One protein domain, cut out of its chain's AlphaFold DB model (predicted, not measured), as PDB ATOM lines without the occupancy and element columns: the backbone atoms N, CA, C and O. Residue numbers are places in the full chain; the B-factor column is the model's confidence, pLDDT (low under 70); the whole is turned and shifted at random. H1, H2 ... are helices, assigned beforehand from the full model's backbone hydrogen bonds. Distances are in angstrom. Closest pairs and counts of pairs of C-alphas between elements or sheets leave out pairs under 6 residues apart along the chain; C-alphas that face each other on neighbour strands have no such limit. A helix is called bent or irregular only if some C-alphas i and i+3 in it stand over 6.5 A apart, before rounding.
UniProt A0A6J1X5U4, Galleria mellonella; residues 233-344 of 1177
ATOM      1  N   TYR A 233     246.452 200.569 243.759       81.19
ATOM      2  CA  TYR A 233     247.420 201.476 243.131       81.19
ATOM      3  C   TYR A 233     248.129 202.385 244.139       81.19
ATOM      4  O   TYR A 233     249.299 202.725 243.955       81.19
ATOM      5  N   LYS A 234     247.434 202.796 245.208       82.62
ATOM      6  CA  LYS A 234     247.991 203.694 246.234       82.62
ATOM      7  C   LYS A 234     248.519 202.954 247.459       82.62
ATOM      8  O   LYS A 234     249.440 203.445 248.118       82.62
ATOM      9  N   PHE A 235     247.920 201.823 247.821       87.75
ATOM     10  CA  PHE A 235     248.203 201.147 249.083       87.75
ATOM     11  C   PHE A 235     249.240 200.040 248.920       87.75
ATOM     12  O   PHE A 235     249.282 199.305 247.938       87.75
ATOM     13  N   LYS A 236     250.098 199.904 249.935       89.31
ATOM     14  CA  LYS A 236     251.070 198.813 250.006       89.31
ATOM     15  C   LYS A 236     250.408 197.570 250.571       89.31
ATOM     16  O   LYS A 236     249.688 197.672 251.559       89.31
ATOM     17  N   ARG A 237     250.784 196.414 250.023       91.00
ATOM     18  CA  ARG A 237     250.457 195.088 250.557       91.00
ATOM     19  C   ARG A 237     250.626 195.000 252.071       91.00
ATOM     20  O   ARG A 237     251.470 195.669 252.677       91.00
ATOM     21  N   PHE A 238     249.841 194.117 252.666       94.06
ATOM     22  CA  PHE A 238     249.868 193.825 254.084       94.06
ATOM     23  C   PHE A 238     251.246 193.361 254.538       94.06
ATOM     24  O   PHE A 238     252.010 192.739 253.804       94.06
ATOM     25  N   SER A 239     251.573 193.670 255.793       94.44
ATOM     26  CA  SER A 239     252.835 193.228 256.373       94.44
ATOM     27  C   SER A 239     252.858 191.709 256.534       94.44
ATOM     28  O   SER A 239     251.812 191.067 256.661       94.44
ATOM     29  N   SER A 240     254.062 191.147 256.640       95.75
ATOM     30  CA  SER A 240     254.266 189.723 256.926       95.75
ATOM     31  C   SER A 240     253.443 189.243 258.127       95.75
ATOM     32  O   SER A 240     252.760 188.234 258.032       95.75
ATOM     33  N   ALA A 241     253.418 190.010 259.222       95.56
ATOM     34  CA  ALA A 241     252.636 189.676 260.414       95.56
ATOM     35  C   ALA A 241     251.116 189.594 260.162       95.56
ATOM     36  O   ALA A 241     250.462 188.698 260.683       95.56
ATOM     37  N   ALA A 242     250.554 190.504 259.358       94.69
ATOM     38  CA  ALA A 242     249.132 190.466 259.015       94.69
ATOM     39  C   ALA A 242     248.825 189.302 258.062       94.69
ATOM     40  O   ALA A 242     247.810 188.637 258.217       94.69
ATOM     41  N   THR A 243     249.742 189.010 257.135       96.94
ATOM     42  CA  THR A 243     249.637 187.862 256.225       96.94
ATOM     43  C   THR A 243     249.607 186.539 256.990       96.94
ATOM     44  O   THR A 243     248.732 185.717 256.743       96.94
ATOM     45  N   LEU A 244     250.514 186.351 257.954       96.94
ATOM     46  CA  LEU A 244     250.527 185.154 258.801       96.94
ATOM     47  C   LEU A 244     249.230 185.019 259.610       96.94
ATOM     48  O   LEU A 244     248.675 183.932 259.678       96.94
ATOM     49  N   TYR A 245     248.726 186.122 260.173       96.44
ATOM     50  CA  TYR A 245     247.476 186.119 260.935       96.44
ATOM     51  C   TYR A 245     246.259 185.738 260.074       96.44
ATOM     52  O   TYR A 245     245.467 184.894 260.478       96.44
ATOM     53  N   ILE A 246     246.135 186.309 258.869       97.25
ATOM     54  CA  ILE A 246     245.050 185.982 257.929       97.25
ATOM     55  C   ILE A 246     245.128 184.511 257.507       97.25
ATOM     56  O   ILE A 246     244.112 183.829 257.509       97.25
ATOM     57  N   MET A 247     246.320 183.999 257.193       97.25
ATOM     58  CA  MET A 247     246.483 182.593 256.801       97.25
ATOM     59  C   MET A 247     246.239 181.604 257.949       97.25
ATOM     60  O   MET A 247     245.884 180.462 257.678       97.25
ATOM     61  N   ASP A 248     246.419 182.022 259.205       96.25
ATOM     62  CA  ASP A 248     246.142 181.200 260.391       96.25
ATOM     63  C   ASP A 248     244.648 181.190 260.757       96.25
ATOM     64  O   ASP A 248     244.087 180.135 261.033       96.25
ATOM     65  N   LYS A 249     243.986 182.359 260.747       95.69
ATOM     66  CA  LYS A 249     242.608 182.517 261.257       95.69
ATOM     67  C   LYS A 249     241.522 182.642 260.187       95.69
ATOM     68  O   LYS A 249     240.390 182.260 260.443       95.69
ATOM     69  N   HIS A 250     241.859 183.129 258.993       95.94
ATOM     70  CA  HIS A 250     240.912 183.439 257.907       95.94
ATOM     71  C   HIS A 250     241.345 182.824 256.566       95.94
ATOM     72  O   HIS A 250     241.094 183.384 255.497       95.94
ATOM     73  N   ARG A 251     241.987 181.646 256.600       95.50
ATOM     74  CA  ARG A 251     242.466 180.939 255.397       95.50
ATOM     75  C   ARG A 251     241.367 180.721 254.353       95.50
ATOM     76  O   ARG A 251     241.655 180.762 253.161       95.50
ATOM     77  N   GLY A 252     240.116 180.546 254.785       96.19
ATOM     78  CA  GLY A 252     238.963 180.413 253.890       96.19
ATOM     79  C   GLY A 252     238.819 181.581 252.906       96.19
ATOM     80  O   GLY A 252     238.596 181.350 251.722       96.19
ATOM     81  N   ARG A 253     239.051 182.828 253.347       95.00
ATOM     82  CA  ARG A 253     238.987 184.018 252.474       95.00
ATOM     83  C   ARG A 253     240.056 183.968 251.378       95.00
ATOM     84  O   ARG A 253     239.761 184.242 250.217       95.00
ATOM     85  N   PHE A 254     241.272 183.543 251.735       96.38
ATOM     86  CA  PHE A 254     242.354 183.317 250.773       96.38
ATOM     87  C   PHE A 254     242.001 182.208 249.773       96.38
ATOM     88  O   PHE A 254     242.141 182.420 248.574       96.38
ATOM     89  N   ASN A 255     241.517 181.058 250.247       94.62
ATOM     90  CA  ASN A 255     241.180 179.922 249.384       94.62
ATOM     91  C   ASN A 255     240.093 180.277 248.354       94.62
ATOM     92  O   ASN A 255     240.148 179.800 247.222       94.62
ATOM     93  N   ASN A 256     239.149 181.145 248.727       94.44
ATOM     94  CA  ASN A 256     238.085 181.610 247.837       94.44
ATOM     95  C   ASN A 256     238.580 182.630 246.796       94.44
ATOM     96  O   ASN A 256     238.046 182.675 245.690       94.44
ATOM     97  N   LYS A 257     239.584 183.454 247.135       95.25
ATOM     98  CA  LYS A 257     240.107 184.532 246.271       95.25
ATOM     99  C   LYS A 257     241.646 184.522 246.156       95.25
ATOM    100  O   LYS A 257     242.297 185.529 246.467       95.25
ATOM    101  N   PRO A 258     242.272 183.407 245.738       95.00
ATOM    102  CA  PRO A 258     243.718 183.226 245.859       95.00
ATOM    103  C   PRO A 258     244.527 184.195 244.984       95.00
ATOM    104  O   PRO A 258     245.596 184.650 245.399       95.00
ATOM    105  N   GLU A 259     244.022 184.567 243.807       94.25
ATOM    106  CA  GLU A 259     244.666 185.513 242.891       94.25
ATOM    107  C   GLU A 259     244.676 186.932 243.471       94.25
ATOM    108  O   GLU A 259     245.732 187.563 243.509       94.25
ATOM    109  N   LEU A 260     243.549 187.406 244.018       93.50
ATOM    110  CA  LEU A 260     243.437 188.714 244.674       93.50
ATOM    111  C   LEU A 260     244.388 188.822 245.858       93.50
ATOM    112  O   LEU A 260     245.194 189.754 245.952       93.50
ATOM    113  N   TYR A 261     244.316 187.853 246.771       95.75
ATOM    114  CA  TYR A 261     245.131 187.887 247.974       95.75
ATOM    115  C   TYR A 261     246.622 187.782 247.638       95.75
ATOM    116  O   TYR A 261     247.426 188.495 248.235       95.75
ATOM    117  N   THR A 262     247.014 186.979 246.646       94.94
ATOM    118  CA  THR A 262     248.433 186.815 246.287       94.94
ATOM    119  C   THR A 262     248.992 187.988 245.478       94.94
ATOM    120  O   THR A 262     250.107 188.454 245.748       94.94
ATOM    121  N   ALA A 263     248.244 188.472 244.485       91.56
ATOM    122  CA  ALA A 263     248.701 189.514 243.572       91.56
ATOM    123  C   ALA A 263     248.561 190.924 244.165       91.56
ATOM    124  O   ALA A 263     249.379 191.797 243.859       91.56
ATOM    125  N   MET A 264     247.581 191.164 245.044       90.94
ATOM    126  CA  MET A 264     247.220 192.527 245.456       90.94
ATOM    127  C   MET A 264     247.307 192.796 246.964       90.94
ATOM    128  O   MET A 264     247.729 193.893 247.336       90.94
ATOM    129  N   LEU A 265     246.970 191.837 247.837       94.25
ATOM    130  CA  LEU A 265     246.804 192.118 249.276       94.25
ATOM    131  C   LEU A 265     247.962 191.633 250.163       94.25
ATOM    132  O   LEU A 265     248.462 192.403 250.981       94.25
ATOM    133  N   LEU A 266     248.405 190.382 250.031       96.50
ATOM    134  CA  LEU A 266     249.316 189.723 250.976       96.50
ATOM    135  C   LEU A 266     250.800 189.881 250.620       96.50
ATOM    136  O   LEU A 266     251.195 190.061 249.465       96.50
ATOM    137  N   ASP A 267     251.659 189.753 251.634       96.19
ATOM    138  CA  ASP A 267     253.103 189.644 251.434       96.19
ATOM    139  C   ASP A 267     253.457 188.253 250.888       96.19
ATOM    140  O   ASP A 267     253.360 187.248 251.591       96.19
ATOM    141  N   THR A 268     253.912 188.187 249.636       94.50
ATOM    142  CA  THR A 268     254.166 186.914 248.939       94.50
ATOM    143  C   THR A 268     255.237 186.062 249.629       94.50
ATOM    144  O   THR A 268     255.167 184.837 249.581       94.50
ATOM    145  N   LYS A 269     256.215 186.673 250.320       94.88
ATOM    146  CA  LYS A 269     257.244 185.931 251.071       94.88
ATOM    147  C   LYS A 269     256.671 185.266 252.320       94.88
ATOM    148  O   LYS A 269     257.050 184.139 252.627       94.88
ATOM    149  N   ALA A 270     255.806 185.957 253.058       96.38
ATOM    150  CA  ALA A 270     255.113 185.398 254.210       96.38
ATOM    151  C   ALA A 270     254.080 184.347 253.785       96.38
ATOM    152  O   ALA A 270     254.076 183.262 254.355       96.38
ATOM    153  N   LEU A 271     253.292 184.622 252.740       97.06
ATOM    154  CA  LEU A 271     252.327 183.676 252.173       97.06
ATOM    155  C   LEU A 271     253.000 182.360 251.764       97.06
ATOM    156  O   LEU A 271     252.543 181.292 252.153       97.06
ATOM    157  N   ALA A 272     254.142 182.431 251.070       95.06
ATOM    158  CA  ALA A 272     254.907 181.251 250.670       95.06
ATOM    159  C   ALA A 272     255.295 180.348 251.855       95.06
ATOM    160  O   ALA A 272     255.458 179.142 251.686       95.06
ATOM    161  N   LYS A 273     255.458 180.901 253.066       94.81
ATOM    162  CA  LYS A 273     255.760 180.107 254.267       94.81
ATOM    163  C   LYS A 273     254.553 179.321 254.783       94.81
ATOM    164  O   LYS A 273     254.772 178.282 255.392       94.81
ATOM    165  N   CYS A 274     253.334 179.787 254.516       94.88
ATOM    166  CA  CYS A 274     252.086 179.160 254.963       94.88
ATOM    167  C   CYS A 274     251.580 178.049 254.034       94.88
ATOM    168  O   CYS A 274     250.671 177.318 254.415       94.88
ATOM    169  N   LEU A 275     252.133 177.945 252.824       95.50
ATOM    170  CA  LEU A 275     251.712 176.986 251.806       95.50
ATOM    171  C   LEU A 275     252.671 175.792 251.736       95.50
ATOM    172  O   LEU A 275     253.892 175.944 251.896       95.50
ATOM    173  N   SER A 276     252.110 174.615 251.473       94.06
ATOM    174  CA  SER A 276     252.850 173.402 251.116       94.06
ATOM    175  C   SER A 276     253.380 173.465 249.676       94.06
ATOM    176  O   SER A 276     253.047 174.361 248.899       94.06
ATOM    177  N   THR A 277     254.254 172.529 249.301       92.19
ATOM    178  CA  THR A 277     254.846 172.478 247.955       92.19
ATOM    179  C   THR A 277     253.820 172.211 246.855       92.19
ATOM    180  O   THR A 277     253.958 172.789 245.779       92.19
ATOM    181  N   SER A 278     252.800 171.386 247.111       92.88
ATOM    182  CA  SER A 278     251.688 171.152 246.178       92.88
ATOM    183  C   SER A 278     250.856 172.419 245.991       92.88
ATOM    184  O   SER A 278     250.727 172.902 244.872       92.88
ATOM    185  N   GLU A 279     250.429 173.046 247.088       94.88
ATOM    186  CA  GLU A 279     249.633 174.280 247.050       94.88
ATOM    187  C   GLU A 279     250.361 175.431 246.346       94.88
ATOM    188  O   GLU A 279     249.743 176.245 245.663       94.88
ATOM    189  N   VAL A 280     251.688 175.506 246.487       95.31
ATOM    190  CA  VAL A 280     252.511 176.470 245.749       95.31
ATOM    191  C   VAL A 280     252.452 176.220 244.242       95.31
ATOM    192  O   VAL A 280     252.372 177.192 243.490       95.31
ATOM    193  N   LYS A 281     252.514 174.961 243.787       93.75
ATOM    194  CA  LYS A 281     252.418 174.639 242.355       93.75
ATOM    195  C   LYS A 281     251.046 175.021 241.818       93.75
ATOM    196  O   LYS A 281     250.983 175.749 240.830       93.75
ATOM    197  N   ASP A 282     249.988 174.617 242.513       94.69
ATOM    198  CA  ASP A 282     248.606 174.889 242.112       94.69
ATOM    199  C   ASP A 282     248.338 176.394 242.047       94.69
ATOM    200  O   ASP A 282     247.813 176.900 241.055       94.69
ATOM    201  N   LEU A 283     248.790 177.145 243.058       96.06
ATOM    202  CA  LEU A 283     248.667 178.599 243.079       96.06
ATOM    203  C   LEU A 283     249.440 179.257 241.933       96.06
ATOM    204  O   LEU A 283     248.920 180.163 241.292       96.06
ATOM    205  N   VAL A 284     250.682 178.838 241.667       95.62
ATOM    206  CA  VAL A 284     251.485 179.422 240.581       95.62
ATOM    207  C   VAL A 284     250.870 179.123 239.214       95.62
ATOM    208  O   VAL A 284     250.854 180.022 238.378       95.62
ATOM    209  N   LEU A 285     250.341 177.916 238.993       94.62
ATOM    210  CA  LEU A 285     249.625 177.574 237.760       94.62
ATOM    211  C   LEU A 285     248.362 178.425 237.604       94.62
ATOM    212  O   LEU A 285     248.179 179.043 236.559       94.62
ATOM    213  N   LYS A 286     247.559 178.551 238.665       94.50
ATOM    214  CA  LYS A 286     246.350 179.385 238.675       94.50
ATOM    215  C   LYS A 286     246.657 180.861 238.390       94.50
ATOM    216  O   LYS A 286     245.976 181.501 237.599       94.50
ATOM    217  N   LEU A 287     247.733 181.396 238.972       94.81
ATOM    218  CA  LEU A 287     248.201 182.758 238.691       94.81
ATOM    219  C   LEU A 287     248.735 182.921 237.261       94.81
ATOM    220  O   LEU A 287     248.618 184.004 236.701       94.81
ATOM    221  N   ALA A 288     249.337 181.876 236.687       92.56
ATOM    222  CA  ALA A 288     249.834 181.904 235.317       92.56
ATOM    223  C   ALA A 288     248.684 181.887 234.296       92.56
ATOM    224  O   ALA A 288     248.767 182.579 233.290       92.56
ATOM    225  N   GLN A 289     247.618 181.122 234.561       94.12
ATOM    226  CA  GLN A 289     246.412 181.048 233.718       94.12
ATOM    227  C   GLN A 289     245.634 182.376 233.674       94.12
ATOM    228  O   GLN A 289     244.921 182.656 232.710       94.12
ATOM    229  N   ALA A 290     245.756 183.202 234.713       93.75
ATOM    230  CA  ALA A 290     245.003 184.438 234.888       93.75
ATOM    231  C   ALA A 290     245.558 185.598 234.035       93.75
ATOM    232  O   ALA A 290     246.383 186.399 234.481       93.75
ATOM    233  N   LYS A 291     245.054 185.746 232.804       90.31
ATOM    234  CA  LYS A 291     245.491 186.788 231.855       90.31
ATOM    235  C   LYS A 291     245.249 188.209 232.377       90.31
ATOM    236  O   LYS A 291     246.028 189.119 232.107       90.31
ATOM    237  N   TYR A 292     244.208 188.410 233.181       88.25
ATOM    238  CA  TYR A 292     243.874 189.707 233.782       88.25
ATOM    239  C   TYR A 292     244.913 190.223 234.801       88.25
ATOM    240  O   TYR A 292     244.907 191.410 235.128       88.25
ATOM    241  N   ILE A 293     245.830 189.376 235.291       90.56
ATOM    242  CA  ILE A 293     246.986 189.794 236.109       90.56
ATOM    243  C   ILE A 293     248.324 189.689 235.367       90.56
ATOM    244  O   ILE A 293     249.367 189.805 236.010       90.56
ATOM    245  N   ASP A 294     248.336 189.522 234.041       86.88
ATOM    246  CA  ASP A 294     249.563 189.330 233.245       86.88
ATOM    247  C   ASP A 294     250.580 190.469 233.442       86.88
ATOM    248  O   ASP A 294     251.773 190.239 233.630       86.88
ATOM    249  N   SER A 295     250.100 191.712 233.570       84.75
ATOM    250  CA  SER A 295     250.949 192.875 233.887       84.75
ATOM    251  C   SER A 295     251.709 192.751 235.221       84.75
ATOM    252  O   SER A 295     252.782 193.337 235.390       84.75
ATOM    253  N   TRP A 296     251.172 191.989 236.178       89.88
ATOM    254  CA  TRP A 296     251.811 191.686 237.455       89.88
ATOM    255  C   TRP A 296     252.575 190.354 237.429       89.88
ATOM    256  O   TRP A 296     253.604 190.228 238.105       89.88
ATOM    257  N   PHE A 297     252.102 189.353 236.689       92.44
ATOM    258  CA  PHE A 297     252.675 188.013 236.698       92.44
ATOM    259  C   PHE A 297     254.075 188.000 236.067       92.44
ATOM    260  O   PHE A 297     254.275 188.092 234.863       92.44
ATOM    261  N   SER A 298     255.098 187.881 236.910       91.44
ATOM    262  CA  SER A 298     256.491 187.797 236.473       91.44
ATOM    263  C   SER A 298     257.289 186.914 237.414       91.44
ATOM    264  O   SER A 298     256.972 186.807 238.604       91.44
ATOM    265  N   TYR A 299     258.387 186.340 236.913       87.69
ATOM    266  CA  TYR A 299     259.280 185.522 237.733       87.69
ATOM    267  C   TYR A 299     259.702 186.247 239.018       87.69
ATOM    268  O   TYR A 299     259.674 185.656 240.090       87.69
ATOM    269  N   LYS A 300     260.005 187.550 238.943       89.62
ATOM    270  CA  LYS A 300     260.389 188.363 240.108       89.62
ATOM    271  C   LYS A 300     259.317 188.371 241.204       89.62
ATOM    272  O   LYS A 300     259.655 188.342 242.385       89.62
ATOM    273  N   ASN A 301     258.043 188.431 240.824       88.50
ATOM    274  CA  ASN A 301     256.936 188.553 241.768       88.50
ATOM    275  C   ASN A 301     256.554 187.207 242.397       88.50
ATOM    276  O   ASN A 301     256.199 187.177 243.576       88.50
ATOM    277  N   ILE A 302     256.691 186.102 241.658       93.38
ATOM    278  CA  ILE A 302     256.366 184.757 242.159       93.38
ATOM    279  C   ILE A 302     257.583 183.952 242.638       93.38
ATOM    280  O   ILE A 302     257.424 182.868 243.196       93.38
ATOM    281  N   GLU A 303     258.803 184.469 242.476       93.94
ATOM    282  CA  GLU A 303     260.038 183.834 242.947       93.94
ATOM    283  C   GLU A 303     259.964 183.369 244.415       93.94
ATOM    284  O   GLU A 303     260.383 182.239 244.683       93.94
ATOM    285  N   PRO A 304     259.394 184.140 245.371       94.94
ATOM    286  CA  PRO A 304     259.244 183.669 246.745       94.94
ATOM    287  C   PRO A 304     258.442 182.368 246.889       94.94
ATOM    288  O   PRO A 304     258.735 181.589 247.793       94.94
ATOM    289  N   LEU A 305     257.466 182.128 246.005       94.31
ATOM    290  CA  LEU A 305     256.672 180.897 245.960       94.31
ATOM    291  C   LEU A 305     257.506 179.766 245.347       94.31
ATOM    292  O   LEU A 305     257.723 178.740 245.981       94.31
ATOM    293  N   ILE A 306     258.088 179.989 244.166       92.31
ATOM    294  CA  ILE A 306     258.869 178.973 243.436       92.31
ATOM    295  C   ILE A 306     260.098 178.490 244.223       92.31
ATOM    296  O   ILE A 306     260.488 177.327 244.124       92.31
ATOM    297  N   ILE A 307     260.718 179.352 245.038       92.50
ATOM    298  CA  ILE A 307     261.857 178.965 245.885       92.50
ATOM    299  C   ILE A 307     261.466 177.943 246.971       92.50
ATOM    300  O   ILE A 307     262.349 177.288 247.528       92.50
ATOM    301  N   ARG A 308     260.175 177.749 247.262       91.19
ATOM    302  CA  ARG A 308     259.715 176.708 248.194       91.19
ATOM    303  C   ARG A 308     259.753 175.308 247.589       91.19
ATOM    304  O   ARG A 308     259.802 174.347 248.346       91.19
ATOM    305  N   LEU A 309     259.787 175.197 246.262       90.75
ATOM    306  CA  LEU A 309     259.908 173.912 245.581       90.75
ATOM    307  C   LEU A 309     261.316 173.315 245.773       90.75
ATOM    308  O   LEU A 309     262.298 174.084 245.775       90.75
ATOM    309  N   PRO A 310     261.435 171.975 245.882       89.62
ATOM    310  CA  PRO A 310     262.717 171.271 245.868       89.62
ATOM    311  C   PRO A 310     263.584 171.702 244.683       89.62
ATOM    312  O   PRO A 310     263.065 172.061 243.622       89.62
ATOM    313  N   ARG A 311     264.914 171.711 244.856       84.81
ATOM    314  CA  ARG A 311     265.845 172.208 243.822       84.81
ATOM    315  C   ARG A 311     265.666 171.485 242.485       84.81
ATOM    316  O   ARG A 311     265.700 172.153 241.451       84.81
ATOM    317  N   ASP A 312     265.415 170.183 242.534       84.06
ATOM    318  CA  ASP A 312     265.350 169.316 241.357       84.06
ATOM    319  C   ASP A 312     264.066 169.565 240.547       84.06
ATOM    320  O   ASP A 312     264.102 169.700 239.325       84.06
ATOM    321  N   GLU A 313     262.937 169.779 241.227       87.88
ATOM    322  CA  GLU A 313     261.644 170.070 240.588       87.88
ATOM    323  C   GLU A 313     261.522 171.517 240.105       87.88
ATOM    324  O   GLU A 313     260.816 171.821 239.142       87.88
ATOM    325  N   ARG A 314     262.211 172.443 240.777       90.31
ATOM    326  CA  ARG A 314     262.100 173.878 240.515       90.31
ATOM    327  C   ARG A 314     262.475 174.236 239.082       90.31
ATOM    328  O   ARG A 314     261.834 175.096 238.484       90.31
ATOM    329  N   SER A 315     263.536 173.632 238.553       85.31
ATOM    330  CA  SER A 315     264.025 173.927 237.203       85.31
ATOM    331  C   SER A 315     263.025 173.474 236.138       85.31
ATOM    332  O   SER A 315     262.743 174.236 235.213       85.31
ATOM    333  N   LEU A 316     262.432 172.288 236.319       88.25
ATOM    334  CA  LEU A 316     261.388 171.750 235.444       88.25
ATOM    335  C   LEU A 316     260.122 172.609 235.499       88.25
ATOM    336  O   LEU A 316     259.624 173.036 234.462       88.25
ATOM    337  N   PHE A 317     259.663 172.961 236.701       92.06
ATOM    338  CA  PHE A 317     258.458 173.771 236.877       92.06
ATOM    339  C   PHE A 317     258.621 175.205 236.342       92.06
ATOM    340  O   PHE A 317     257.714 175.763 235.730       92.06
ATOM    341  N   LYS A 318     259.809 175.810 236.494       90.56
ATOM    342  CA  LYS A 318     260.122 177.106 235.865       90.56
ATOM    343  C   LYS A 318     260.040 177.032 234.344       90.56
ATOM    344  O   LYS A 318     259.518 177.962 233.732       90.56
ATOM    345  N   LYS A 319     260.582 175.963 233.752       89.12
ATOM    346  CA  LYS A 319     260.529 175.742 232.307       89.12
ATOM    347  C   LYS A 319     259.072 175.610 231.852       89.12
ATOM    348  O   LYS A 319     258.666 176.363 230.976       89.12
ATOM    349  N   GLN A 320     258.283 174.783 232.538       91.75
ATOM    350  CA  GLN A 320     256.856 174.592 232.275       91.75
ATOM    351  C   GLN A 320     256.080 175.924 232.240       91.75
ATOM    352  O   GLN A 320     255.396 176.223 231.266       91.75
ATOM    353  N   VAL A 321     256.220 176.754 233.279       91.69
ATOM    354  CA  VAL A 321     255.416 177.980 233.437       91.69
ATOM    355  C   VAL A 321     255.891 179.128 232.539       91.69
ATOM    356  O   VAL A 321     255.070 179.824 231.950       91.69
ATOM    357  N   PHE A 322     257.206 179.356 232.427       88.88
ATOM    358  CA  PHE A 322     257.743 180.571 231.793       88.88
ATOM    359  C   PHE A 322     258.333 180.374 230.398       88.88
ATOM    360  O   PHE A 322     258.424 181.348 229.653       88.88
ATOM    361  N   VAL A 323     258.779 179.162 230.068       86.69
ATOM    362  CA  VAL A 323     259.404 178.859 228.771       86.69
ATOM    363  C   VAL A 323     258.390 178.172 227.872       86.69
ATOM    364  O   VAL A 323     258.058 178.698 226.815       86.69
ATOM    365  N   ASP A 324     257.866 177.039 228.333       87.38
ATOM    366  CA  ASP A 324     256.964 176.189 227.558       87.38
ATOM    367  C   ASP A 324     255.523 176.734 227.583       87.38
ATOM    368  O   ASP A 324     254.734 176.429 226.693       87.38
ATOM    369  N   LYS A 325     255.186 177.560 228.591       87.31
ATOM    370  CA  LYS A 325     253.841 178.106 228.852       87.31
ATOM    371  C   LYS A 325     252.752 177.023 228.842       87.31
ATOM    372  O   LYS A 325     251.613 177.268 228.452       87.31
ATOM    373  N   SER A 326     253.089 175.822 229.309       88.62
ATOM    374  CA  SER A 326     252.182 174.677 229.427       88.62
ATOM    375  C   SER A 326     251.388 174.755 230.733       88.62
ATOM    376  O   SER A 326     251.556 173.962 231.662       88.62
ATOM    377  N   ILE A 327     250.550 175.789 230.807       87.81
ATOM    378  CA  ILE A 327     249.829 176.202 232.015       87.81
ATOM    379  C   ILE A 327     248.320 175.942 231.946       87.81
ATOM    380  O   ILE A 327     247.651 176.157 232.943       87.81
ATOM    381  N   GLY A 328     247.789 175.444 230.826       88.12
ATOM    382  CA  GLY A 328     246.350 175.240 230.611       88.12
ATOM    383  C   GLY A 328     245.683 176.404 229.872       88.12
ATOM    384  O   GLY A 328     246.365 177.211 229.241       88.12
ATOM    385  N   GLU A 329     244.350 176.463 229.921       90.50
ATOM    386  CA  GLU A 329     243.559 177.513 229.269       90.50
ATOM    387  C   GLU A 329     243.678 178.864 229.984       90.50
ATOM    388  O   GLU A 329     243.814 178.943 231.207       90.50
ATOM    389  N   TRP A 330     243.620 179.942 229.203       90.62
ATOM    390  CA  TRP A 330     243.709 181.304 229.718       90.62
ATOM    391  C   TRP A 330     242.361 181.785 230.244       90.62
ATOM    392  O   TRP A 330     241.360 181.753 229.530       90.62
ATOM    393  N   ILE A 331     242.363 182.335 231.454       91.94
ATOM    394  CA  ILE A 331     241.203 182.994 232.051       91.94
ATOM    395  C   ILE A 331     241.339 184.500 231.811       91.94
ATOM    396  O   ILE A 331     242.274 185.140 232.302       91.94
ATOM    397  N   ASN A 332     240.422 185.068 231.024       90.12
ATOM    398  CA  ASN A 332     240.497 186.465 230.586       90.12
ATOM    399  C   ASN A 332     239.914 187.462 231.601       90.12
ATOM    400  O   ASN A 332     240.320 188.621 231.599       90.12
ATOM    401  N   GLU A 333     239.025 187.016 232.490       89.94
ATOM    402  CA  GLU A 333     238.288 187.871 233.428       89.94
ATOM    403  C   GLU A 333     238.441 187.405 234.877       89.94
ATOM    404  O   GLU A 333     238.658 186.224 235.147       89.94
ATOM    405  N   TRP A 334     238.322 188.339 235.824       89.75
ATOM    406  CA  TRP A 334     238.365 188.003 237.243       89.75
ATOM    407  C   TRP A 334     237.152 187.145 237.635       89.75
ATOM    408  O   TRP A 334     236.024 187.529 237.337       89.75
ATOM    409  N   PRO A 335     237.336 186.055 238.400       89.19
ATOM    410  CA  PRO A 335     236.225 185.209 238.843       89.19
ATOM    411  C   PRO A 335     235.394 185.831 239.983       89.19
ATOM    412  O   PRO A 335     234.459 185.215 240.486       89.19
ATOM    413  N   TYR A 336     235.752 187.034 240.437       89.81
ATOM    414  CA  TYR A 336     235.084 187.775 241.505       89.81
ATOM    415  C   TYR A 336     235.345 189.279 241.362       89.81
ATOM    416  O   TYR A 336     236.284 189.706 240.689       89.81
ATOM    417  N   SER A 337     234.550 190.100 242.053       87.31
ATOM    418  CA  SER A 337     234.746 191.550 242.104       87.31
ATOM    419  C   SER A 337     236.109 191.916 242.703       87.31
ATOM    420  O   SER A 337     236.467 191.436 243.785       87.31
ATOM    421  N   ILE A 338     236.841 192.805 242.033       88.25
ATOM    422  CA  ILE A 338     238.085 193.378 242.554       88.25
ATOM    423  C   ILE A 338     237.806 194.628 243.393       88.25
ATOM    424  O   ILE A 338     236.882 195.379 243.073       88.25
ATOM    425  N   PRO A 339     238.611 194.889 244.435       89.62
ATOM    426  CA  PRO A 339     238.455 196.094 245.224       89.62
ATOM    427  C   PRO A 339     238.730 197.327 244.365       89.62
ATOM    428  O   PRO A 339     239.730 197.400 243.645       89.62
ATOM    429  N   CYS A 340     237.852 198.317 244.470       83.81
ATOM    430  CA  CYS A 340     238.001 199.603 243.810       83.81
ATOM    431  C   CYS A 340     237.741 200.726 244.819       83.81
ATOM    432  O   CYS A 340     236.963 200.538 245.755       83.81
ATOM    433  N   PRO A 341     238.393 201.896 244.690       81.31
ATOM    434  CA  PRO A 341     238.075 203.026 245.551       81.31
ATOM    435  C   PRO A 341     236.564 203.295 245.520       81.31
ATOM    436  O   PRO A 341     235.976 203.169 244.442       81.31
ATOM    437  N   PRO A 342     235.943 203.662 246.657       82.19
ATOM    438  CA  PRO A 342     234.523 203.959 246.688       82.19
ATOM    439  C   PRO A 342     234.204 204.988 245.606       82.19
ATOM    440  O   PRO A 342     234.871 206.021 245.497       82.19
ATOM    441  N   LYS A 343     233.208 204.673 244.790       78.81
ATOM    442  CA  LYS A 343     232.601 205.600 243.843       78.81
ATOM    443  C   LYS A 343     231.255 206.019 244.420       78.81
ATOM    444  O   LYS A 343     230.723 205.311 245.278       78.81
ATOM    445  N   MET A 344     230.736 207.163 243.985       75.00
ATOM    446  CA  MET A 344     229.315 207.429 244.209       75.00
ATOM    447  C   MET A 344     228.538 206.256 243.606       75.00
ATOM    448  O   MET A 344     228.929 205.754 242.551       75.00
TER     449      MET A 344
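This is residues 233 to 344 of the 1177 residues of a protein of Galleria mellonella (UniProt A0A6J1X5U4). Picture three helices, H5, H6 and H7, side by side with their centres in a triangle, each reversing the direction of the one before; H4 packs on H6 and H1 on H4, while H3 crosses H5 and H2 sits at the outside near H1 and H3. From the end of H7 a 21-residue tail without a named helix runs back past the end of H5 towards the side of H2 and H3 and on to Met 344. The 112 printed residues hold seven named helices, H1 to H7 in order along the chain, and no named strand; the class is all helix. The whole is compact, with a radius of gyration of the C-alphas of 14.3 A, yet elongated in outline, with spans of 49 by 31 by 23 A.

Find C-alpha 240 at (254.266, 189.723, 256.926); from there H1 runs to residue 249, 14.4 A from first to last C-alpha. Read on to H2, residues 251 to 256, H3, residues 258 to 265, and H4, residues 268 to 274. At C-alpha 277, (254.846, 172.478, 247.955), H5 begins, and it runs 18.6 A to residue 289. H6 covers residues 299 to 306 and is irregular: C-alphas 301 and 304 are 7.3 A apart. H7, residues 311 to 323, spans 17.7 A and ends with C-alpha 323 at (259.404, 178.859, 228.771).

Begin at the hub, H6, which touches three helices. It touches H4 at a shallow tilt of 11 degrees, the same way, where the closest C-alphas, of Ala 272 and Leu 305, are 5.0 A apart. H5 and H6 form a helical hairpin at a shallow tilt of 27 degrees; residues 280 to 284 of H5 alone touch H6, closest at the C-alphas of Val 280 and Leu 305, 6.1 A. H6 and H7, also a helical hairpin, only just touch, with 3 pairs of C-alphas within 8 A, closest at Ile 306 and Arg 314, 6.7 A. H5 and H7 are close but not clearly touching, at a shallow tilt of 9 degrees, the same way. Residues 283 to 287 of H5 alone touch H3, about perpendicular at 79 degrees; the closest C-alphas are those of Glu 259 and Leu 287, 6.1 A apart. H1 touches H4, closest at the C-alphas of Ser 240 and Ala 270, 5.2 A. H2 touches no helix but is near H1 and H3. In H1, H2, H3 and H5 every O i to N i+4 pair is within hydrogen-bond range; in H6 2 of 4 are, in H7 7 of 9, and in H4 1 of 3, beside 2 of 4 O i to N i+3 pairs.

Look at Asp 312 and Met 344 for the two C-alphas farthest apart, 52.5 A. The printed part has no cut. The link from H5 to H6 is short, the other links between helices are tight, and residues 324 to 344 follow H7. The mean pLDDT of the printed part is 91.6, and no printed residue is under 70.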